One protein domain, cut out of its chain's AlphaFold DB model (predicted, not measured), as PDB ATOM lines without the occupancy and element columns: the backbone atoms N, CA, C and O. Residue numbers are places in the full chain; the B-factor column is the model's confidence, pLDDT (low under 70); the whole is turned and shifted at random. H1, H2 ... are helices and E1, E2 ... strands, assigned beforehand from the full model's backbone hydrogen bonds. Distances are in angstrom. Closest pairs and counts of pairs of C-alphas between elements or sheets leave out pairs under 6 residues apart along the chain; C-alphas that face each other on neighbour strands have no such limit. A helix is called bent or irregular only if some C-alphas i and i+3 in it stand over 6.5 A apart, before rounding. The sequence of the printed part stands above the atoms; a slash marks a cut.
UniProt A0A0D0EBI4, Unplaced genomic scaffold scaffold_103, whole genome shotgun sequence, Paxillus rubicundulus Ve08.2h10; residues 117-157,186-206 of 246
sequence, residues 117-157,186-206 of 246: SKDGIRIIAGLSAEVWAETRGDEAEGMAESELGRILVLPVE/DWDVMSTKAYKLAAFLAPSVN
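What this domain is: This is residues 117 to 157 and 186 to 206 of the 246 residues of an uncharacterized protein of Paxillus rubicundulus Ve08.2h10 (UniProt A0A0D0EBI4). A two-stranded hairpin, E1 and E2, has helix H1 over one face, while helix H2 packs beside E2 at the hairpin's edge. The printed part has 62 residues, ordered H1, E1, E2, H2, with an antiparallel sheet; the class is mixed, helices and strands. It is compact, with a radius of gyration of the C-alphas of 12.2 A and spans of 32 by 26 by 23 A.

How they stand to each other: H1, residues 118 to 135, comes closest to E1, residues 142 to 146, at the C-alphas of Trp 132 and Gly 142, 5.5 A apart. E1 and E2, residues 149 to 155, form an antiparallel hairpin at 162 degrees; N 144 and O 151 are within hydrogen-bond range, 2.9 A. The closest C-alphas of H1 and E2 are Ser 128 and Val 153, 6.3 A. Those of E2 and H2, residues 187 to 206, are Leu 152 and Ser 191, 7.2 A. H1 and H2 are apart. Every O i to N i+4 pair is within range in H1, 14 of 16 in H2.

Where its parts are: H1 begins at C-alpha 118 (36.771, 17.781, 307.760) and is 26.1 A long. E1 measures 13.0 A, E2 20.0 A. H2, 26.5 A, ends at C-alpha 206 (44.214, 23.241, 280.887); it is only just irregular, C-alphas 200 and 203 being 6.8 A apart.

The domain as a whole: Residues 158 to 185 are not printed; C-alphas 157 and 186 are 23.2 A apart across the cut. No printed residue is under 70 in pLDDT.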
ATOM      1  N   SER A 117      32.195  18.159 309.353       88.19
ATOM      2  CA  SER A 117      33.543  17.863 309.802       88.19
ATOM      3  C   SER A 117      34.456  17.711 308.586       88.19
ATOM      4  O   SER A 117      34.029  17.318 307.496       88.19
ATOM      5  N   LYS A 118      35.741  18.008 308.779       90.56
ATOM      6  CA  LYS A 118      36.771  17.781 307.760       90.56
ATOM      7  C   LYS A 118      36.746  16.338 307.241       90.56
ATOM      8  O   LYS A 118      36.980  16.113 306.059       90.56
ATOM      9  N   ASP A 119      36.421  15.383 308.108       93.06
ATOM     10  CA  ASP A 119      36.289  13.977 307.734       93.06
ATOM     11  C   ASP A 119      35.080  13.739 306.827       93.06
ATOM     12  O   ASP A 119      35.214  13.064 305.814       93.06
ATOM     13  N   GLY A 120      33.945  14.398 307.081       92.81
ATOM     14  CA  GLY A 120      32.797  14.362 306.172       92.81
ATOM     15  C   GLY A 120      33.137  14.854 304.762       92.81
ATOM     16  O   GLY A 120      32.685  14.272 303.784       92.81
ATOM     17  N   ILE A 121      33.974  15.888 304.635       95.38
ATOM     18  CA  ILE A 121      34.443  16.376 303.327       95.38
ATOM     19  C   ILE A 121      35.309  15.331 302.610       95.38
ATOM     20  O   ILE A 121      35.171  15.147 301.403       95.38
ATOM     21  N   ARG A 122      36.173  14.626 303.347       95.62
ATOM     22  CA  ARG A 122      37.015  13.554 302.793       95.62
ATOM     23  C   ARG A 122      36.189  12.365 302.313       95.62
ATOM     24  O   ARG A 122      36.490  11.835 301.253       95.62
ATOM     25  N   ILE A 123      35.142  11.998 303.052       96.12
ATOM     26  CA  ILE A 123      34.223  10.926 302.650       96.12
ATOM     27  C   ILE A 123      33.540  11.286 301.326       96.12
ATOM     28  O   ILE A 123      33.575  10.491 300.395       96.12
ATOM     29  N   ILE A 124      32.994  12.504 301.196       96.44
ATOM     30  CA  ILE A 124      32.378  12.948 299.932       96.44
ATOM     31  C   ILE A 124      33.400  12.912 298.790       96.44
ATOM     32  O   ILE A 124      33.049  12.509 297.687       96.44
ATOM     33  N   ALA A 125      34.646  13.333 299.032       97.62
ATOM     34  CA  ALA A 125      35.688  13.318 298.009       97.62
ATOM     35  C   ALA A 125      36.004  11.893 297.522       97.62
ATOM     36  O   ALA A 125      36.094  11.690 296.315       97.62
ATOM     37  N   GLY A 126      36.111  10.925 298.442       97.44
ATOM     38  CA  GLY A 126      36.299   9.508 298.110       97.44
ATOM     39  C   GLY A 126      35.134   8.950 297.296       97.44
ATOM     40  O   GLY A 126      35.343   8.482 296.182       97.44
ATOM     41  N   LEU A 127      33.900   9.134 297.781       97.31
ATOM     42  CA  LEU A 127      32.691   8.708 297.064       97.31
ATOM     43  C   LEU A 127      32.588   9.346 295.674       97.31
ATOM     44  O   LEU A 127      32.194   8.698 294.717       97.31
ATOM     45  N   SER A 128      32.959  10.620 295.534       97.69
ATOM     46  CA  SER A 128      32.917  11.306 294.236       97.69
ATOM     47  C   SER A 128      33.903  10.705 293.230       97.69
ATOM     48  O   SER A 128      33.613  10.676 292.036       97.69
ATOM     49  N   ALA A 129      35.068  10.245 293.693       97.06
ATOM     50  CA  ALA A 129      36.042   9.571 292.842       97.06
ATOM     51  C   ALA A 129      35.563   8.173 292.429       97.06
ATOM     52  O   ALA A 129      35.708   7.811 291.266       97.06
ATOM     53  N   GLU A 130      34.937   7.433 293.347       96.81
ATOM     54  CA  GLU A 130      34.310   6.136 293.057       96.81
ATOM     55  C   GLU A 130      33.189   6.281 292.023       96.81
ATOM     56  O   GLU A 130      33.242   5.637 290.980       96.81
ATOM     57  N   VAL A 131      32.250   7.211 292.243       96.88
ATOM     58  CA  VAL A 131      31.161   7.510 291.294       96.88
ATOM     59  C   VAL A 131      31.720   7.841 289.915       96.88
ATOM     60  O   VAL A 131      31.243   7.321 288.915       96.88
ATOM     61  N   TRP A 132      32.764   8.673 289.849       95.62
ATOM     62  CA  TRP A 132      33.406   8.992 288.577       95.62
ATOM     63  C   TRP A 132      34.043   7.771 287.909       95.62
ATOM     64  O   TRP A 132      33.921   7.615 286.696       95.62
ATOM     65  N   ALA A 133      34.739   6.926 288.672       94.69
ATOM     66  CA  ALA A 133      35.377   5.727 288.145       94.69
ATOM     67  C   ALA A 133      34.348   4.732 287.585       94.69
ATOM     68  O   ALA A 133      34.613   4.115 286.555       94.69
ATOM     69  N   GLU A 134      33.182   4.617 288.225       93.81
ATOM     70  CA  GLU A 134      32.087   3.742 287.798       93.81
ATOM     71  C   GLU A 134      31.358   4.264 286.556       93.81
ATOM     72  O   GLU A 134      31.038   3.480 285.666       93.81
ATOM     73  N   THR A 135      31.126   5.575 286.455       92.19
ATOM     74  CA  THR A 135      30.394   6.169 285.320       92.19
ATOM     75  C   THR A 135      31.296   6.546 284.143       92.19
ATOM     76  O   THR A 135      30.829   7.119 283.154       92.19
ATOM     77  N   ARG A 136      32.607   6.279 284.230       83.88
ATOM     78  CA  ARG A 136      33.582   6.649 283.197       83.88
ATOM     79  C   ARG A 136      33.315   5.869 281.905       83.88
ATOM     80  O   ARG A 136      33.722   4.721 281.780       83.88
ATOM     81  N   GLY A 137      32.732   6.535 280.908       73.25
ATOM     82  CA  GLY A 137      32.615   6.023 279.535       73.25
ATOM     83  C   GLY A 137      31.204   6.073 278.956       73.25
ATOM     84  O   GLY A 137      31.069   6.202 277.743       73.25
ATOM     85  N   ASP A 138      30.183   6.059 279.812       73.94
ATOM     86  CA  ASP A 138      28.782   6.031 279.379       73.94
ATOM     87  C   ASP A 138      28.143   7.421 279.414       73.94
ATOM     88  O   ASP A 138      27.406   7.811 278.507       73.94
ATOM     89  N   GLU A 139      28.473   8.201 280.443       79.69
ATOM     90  CA  GLU A 139      27.906   9.522 280.666       79.69
ATOM     91  C   GLU A 139      29.005  10.558 280.886       79.69
ATOM     92  O   GLU A 139      30.103  10.293 281.373       79.69
ATOM     93  N   ALA A 140      28.711  11.791 280.483       87.88
ATOM     94  CA  ALA A 140      29.671  12.881 280.567       87.88
ATOM     95  C   ALA A 140      29.693  13.557 281.958       87.88
ATOM     96  O   ALA A 140      30.428  14.532 282.158       87.88
ATOM     97  N   GLU A 141      28.876  13.054 282.884       94.50
ATOM     98  CA  GLU A 141      28.784  13.397 284.301       94.50
ATOM     99  C   GLU A 141      28.369  12.147 285.091       94.50
ATOM    100  O   GLU A 141      27.629  11.321 284.574       94.50
ATOM    101  N   GLY A 142      28.863  12.001 286.319       96.12
ATOM    102  CA  GLY A 142      28.461  10.935 287.234       96.12
ATOM    103  C   GLY A 142      27.477  11.464 288.271       96.12
ATOM    104  O   GLY A 142      27.676  12.554 288.817       96.12
ATOM    105  N   MET A 143      26.421  10.705 288.557       96.69
ATOM    106  CA  MET A 143      25.398  11.069 289.539       96.69
ATOM    107  C   MET A 143      25.153   9.919 290.511       96.69
ATOM    108  O   MET A 143      25.002   8.775 290.096       96.69
ATOM    109  N   ALA A 144      25.075  10.225 291.805       97.12
ATOM    110  CA  ALA A 144      24.764   9.237 292.830       97.12
ATOM    111  C   ALA A 144      23.959   9.837 293.984       97.12
ATOM    112  O   ALA A 144      24.235  10.942 294.459       97.12
ATOM    113  N   GLU A 145      22.982   9.085 294.482       97.06
ATOM    114  CA  GLU A 145      22.282   9.399 295.727       97.06
ATOM    115  C   GLU A 145      22.949   8.662 296.894       97.06
ATOM    116  O   GLU A 145      23.259   7.477 296.807       97.06
ATOM    117  N   SER A 146      23.191   9.370 297.994       95.38
ATOM    118  CA  SER A 146      23.831   8.847 299.203       95.38
ATOM    119  C   SER A 146      23.100   9.361 300.444       95.38
ATOM    120  O   SER A 146      22.389  10.365 300.397       95.38
ATOM    121  N   GLU A 147      23.343   8.743 301.599       92.62
ATOM    122  CA  GLU A 147      22.958   9.295 302.908       92.62
ATOM    123  C   GLU A 147      23.510  10.714 303.133       92.62
ATOM    124  O   GLU A 147      22.945  11.525 303.867       92.62
ATOM    125  N   LEU A 148      24.614  11.040 302.456       91.62
ATOM    126  CA  LEU A 148      25.230  12.354 302.494       91.62
ATOM    127  C   LEU A 148      24.559  13.368 301.561       91.62
ATOM    128  O   LEU A 148      25.004  14.520 301.572       91.62
ATOM    129  N   GLY A 149      23.546  12.980 300.787       95.31
ATOM    130  CA  GLY A 149      22.865  13.823 299.811       95.31
ATOM    131  C   GLY A 149      23.046  13.352 298.368       95.31
ATOM    132  O   GLY A 149      23.463  12.226 298.102       95.31
ATOM    133  N   ARG A 150      22.720  14.237 297.428       97.19
ATOM    134  CA  ARG A 150      22.899  14.023 295.989       97.19
ATOM    135  C   ARG A 150      24.289  14.467 295.573       97.19
ATOM    136  O   ARG A 150      24.644  15.625 295.783       97.19
ATOM    137  N   ILE A 151      25.066  13.561 294.998       97.69
ATOM    138  CA  ILE A 151      26.432  13.802 294.538       97.69
ATOM    139  C   ILE A 151      26.428  13.854 293.012       97.69
ATOM    140  O   ILE A 151      25.992  12.913 292.359       97.69
ATOM    141  N   LEU A 152      26.925  14.956 292.455       97.44
ATOM    142  CA  LEU A 152      27.147  15.136 291.022       97.44
ATOM    143  C   LEU A 152      28.631  15.375 290.777       97.44
ATOM    144  O   LEU A 152      29.225  16.235 291.429       97.44
ATOM    145  N   VAL A 153      29.218  14.668 289.820       97.50
ATOM    146  CA  VAL A 153      30.644  14.741 289.494       97.50
ATOM    147  C   VAL A 153      30.818  14.978 288.004       97.50
ATOM    148  O   VAL A 153      30.170  14.340 287.184       97.50
ATOM    149  N   LEU A 154      31.705  15.898 287.632       96.25
ATOM    150  CA  LEU A 154      32.012  16.177 286.232       96.25
ATOM    151  C   LEU A 154      33.493  16.507 286.024       96.25
ATOM    152  O   LEU A 154      34.144  17.053 286.924       96.25
ATOM    153  N   PRO A 155      34.032  16.254 284.822       95.94
ATOM    154  CA  PRO A 155      35.393  16.632 284.490       95.94
ATOM    155  C   PRO A 155      35.514  18.149 284.303       95.94
ATOM    156  O   PRO A 155      34.663  18.801 283.690       95.94
ATOM    157  N   VAL A 156      36.613  18.727 284.789       95.00
ATOM    158  CA  VAL A 156      36.960  20.140 284.561       95.00
ATOM    159  C   VAL A 156      37.763  20.261 283.272       95.00
ATOM    160  O   VAL A 156      38.952  20.579 283.271       95.00
ATOM    161  N   GLU A 157      37.100  19.993 282.154       89.19
ATOM    162  CA  GLU A 157      37.703  20.073 280.829       89.19
ATOM    163  C   GLU A 157      36.892  20.967 279.893       89.19
ATOM    164  O   GLU A 157      35.680  21.149 280.030       89.19
ATOM    165  N   ASP A 186      17.493  19.412 292.980       95.50
ATOM    166  CA  ASP A 186      17.216  19.106 291.581       95.50
ATOM    167  C   ASP A 186      18.515  18.868 290.780       95.50
ATOM    168  O   ASP A 186      19.431  19.703 290.801       95.50
ATOM    169  N   TRP A 187      18.588  17.723 290.090       96.06
ATOM    170  CA  TRP A 187      19.759  17.300 289.317       96.06
ATOM    171  C   TRP A 187      20.079  18.257 288.166       96.06
ATOM    172  O   TRP A 187      21.245  18.616 287.992       96.06
ATOM    173  N   ASP A 188      19.072  18.756 287.445       95.94
ATOM    174  CA  ASP A 188      19.264  19.671 286.314       95.94
ATOM    175  C   ASP A 188      19.838  21.012 286.784       95.94
ATOM    176  O   ASP A 188      20.743  21.591 286.164       95.94
ATOM    177  N   VAL A 189      19.350  21.511 287.925       94.56
ATOM    178  CA  VAL A 189      19.866  22.735 288.554       94.56
ATOM    179  C   VAL A 189      21.310  22.549 289.022       94.56
ATOM    180  O   VAL A 189      22.126  23.471 288.866       94.56
ATOM    181  N   MET A 190      21.634  21.394 289.612       95.38
ATOM    182  CA  MET A 190      23.002  21.058 290.012       95.38
ATOM    183  C   MET A 190      23.917  20.994 288.791       95.38
ATOM    184  O   MET A 190      24.883  21.758 288.732       95.38
ATOM    185  N   SER A 191      23.562  20.179 287.799       95.06
ATOM    186  CA  SER A 191      24.309  19.962 286.559       95.06
ATOM    187  C   SER A 191      24.568  21.279 285.819       95.06
ATOM    188  O   SER A 191      25.715  21.641 285.546       95.06
ATOM    189  N   THR A 192      23.534  22.106 285.623       94.31
ATOM    190  CA  THR A 192      23.655  23.414 284.952       94.31
ATOM    191  C   THR A 192      24.700  24.321 285.609       94.31
ATOM    192  O   THR A 192      25.460  25.015 284.923       94.31
ATOM    193  N   LYS A 193      24.747  24.365 286.944       93.44
ATOM    194  CA  LYS A 193      25.743  25.174 287.667       93.44
ATOM    195  C   LYS A 193      27.127  24.561 287.580       93.44
ATOM    196  O   LYS A 193      28.100  25.290 287.380       93.44
ATOM    197  N   ALA A 194      27.190  23.247 287.733       94.38
ATOM    198  CA  ALA A 194      28.415  22.484 287.667       94.38
ATOM    199  C   ALA A 194      29.107  22.712 286.317       94.38
ATOM    200  O   ALA A 194      30.261  23.137 286.291       94.38
ATOM    201  N   TYR A 195      28.370  22.608 285.207       94.75
ATOM    202  CA  TYR A 195      28.881  22.897 283.867       94.75
ATOM    203  C   TYR A 195      29.373  24.326 283.695       94.75
ATOM    204  O   TYR A 195      30.456  24.537 283.148       94.75
ATOM    205  N   LYS A 196      28.610  25.319 284.164       93.00
ATOM    206  CA  LYS A 196      29.038  26.726 284.091       93.00
ATOM    207  C   LYS A 196      30.365  26.936 284.816       93.00
ATOM    208  O   LYS A 196      31.239  27.631 284.298       93.00
ATOM    209  N   LEU A 197      30.527  26.328 285.989       93.06
ATOM    210  CA  LEU A 197      31.755  26.446 286.763       93.06
ATOM    211  C   LEU A 197      32.910  25.661 286.135       93.06
ATOM    212  O   LEU A 197      34.004  26.207 286.008       93.06
ATOM    213  N   ALA A 198      32.690  24.423 285.700       94.19
ATOM    214  CA  ALA A 198      33.720  23.638 285.028       94.19
ATOM    215  C   ALA A 198      34.208  24.330 283.753       94.19
ATOM    216  O   ALA A 198      35.413  24.485 283.574       94.19
ATOM    217  N   ALA A 199      33.296  24.859 282.929       93.31
ATOM    218  CA  ALA A 199      33.647  25.639 281.744       93.31
ATOM    219  C   ALA A 199      34.477  26.887 282.090       93.31
ATOM    220  O   ALA A 199      35.395  27.246 281.353       93.31
ATOM    221  N   PHE A 200      34.186  27.534 283.220       92.00
ATOM    222  CA  PHE A 200      34.950  28.683 283.702       92.00
ATOM    223  C   PHE A 200      36.350  28.297 284.217       92.00
ATOM    224  O   PHE A 200      37.323  29.021 283.988       92.00
ATOM    225  N   LEU A 201      36.475  27.157 284.900       92.88
ATOM    226  CA  LEU A 201      37.742  26.667 285.452       92.88
ATOM    227  C   LEU A 201      38.654  26.057 284.379       92.88
ATOM    228  O   LEU A 201      39.880  26.193 284.464       92.88
ATOM    229  N   ALA A 202      38.074  25.431 283.357       93.31
ATOM    230  CA  ALA A 202      38.797  24.644 282.368       93.31
ATOM    231  C   ALA A 202      39.944  25.401 281.663       93.31
ATOM    232  O   ALA A 202      41.036  24.841 281.576       93.31
ATOM    233  N   PRO A 203      39.819  26.680 281.244       91.50
ATOM    234  CA  PRO A 203      40.943  27.424 280.670       91.50
ATOM    235  C   PRO A 203      42.146  27.552 281.612       91.50
ATOM    236  O   PRO A 203      43.288  27.558 281.156       91.50
ATOM    237  N   SER A 204      41.909  27.675 282.920       89.50
ATOM    238  CA  SER A 204      42.980  27.809 283.915       89.50
ATOM    239  C   SER A 204      43.626  26.463 284.234       89.50
ATOM    240  O   SER A 204      44.846  26.390 284.364       89.50
ATOM    241  N   VAL A 205      42.822  25.401 284.311       90.31
ATOM    242  CA  VAL A 205      43.296  24.028 284.540       90.31
ATOM    243  C   VAL A 205      44.096  23.524 283.333       90.31
ATOM    244  O   VAL A 205      45.229  23.070 283.484       90.31
ATOM    245  N   ASN A 206      43.586  23.727 282.117       89.81
ATOM    246  CA  ASN A 206      44.214  23.241 280.887       89.81
ATOM    247  C   ASN A 206      45.560  23.905 280.581       89.81
ATOM    248  O   ASN A 206      46.462  23.241 280.075       89.81
TER     249      ASN A 206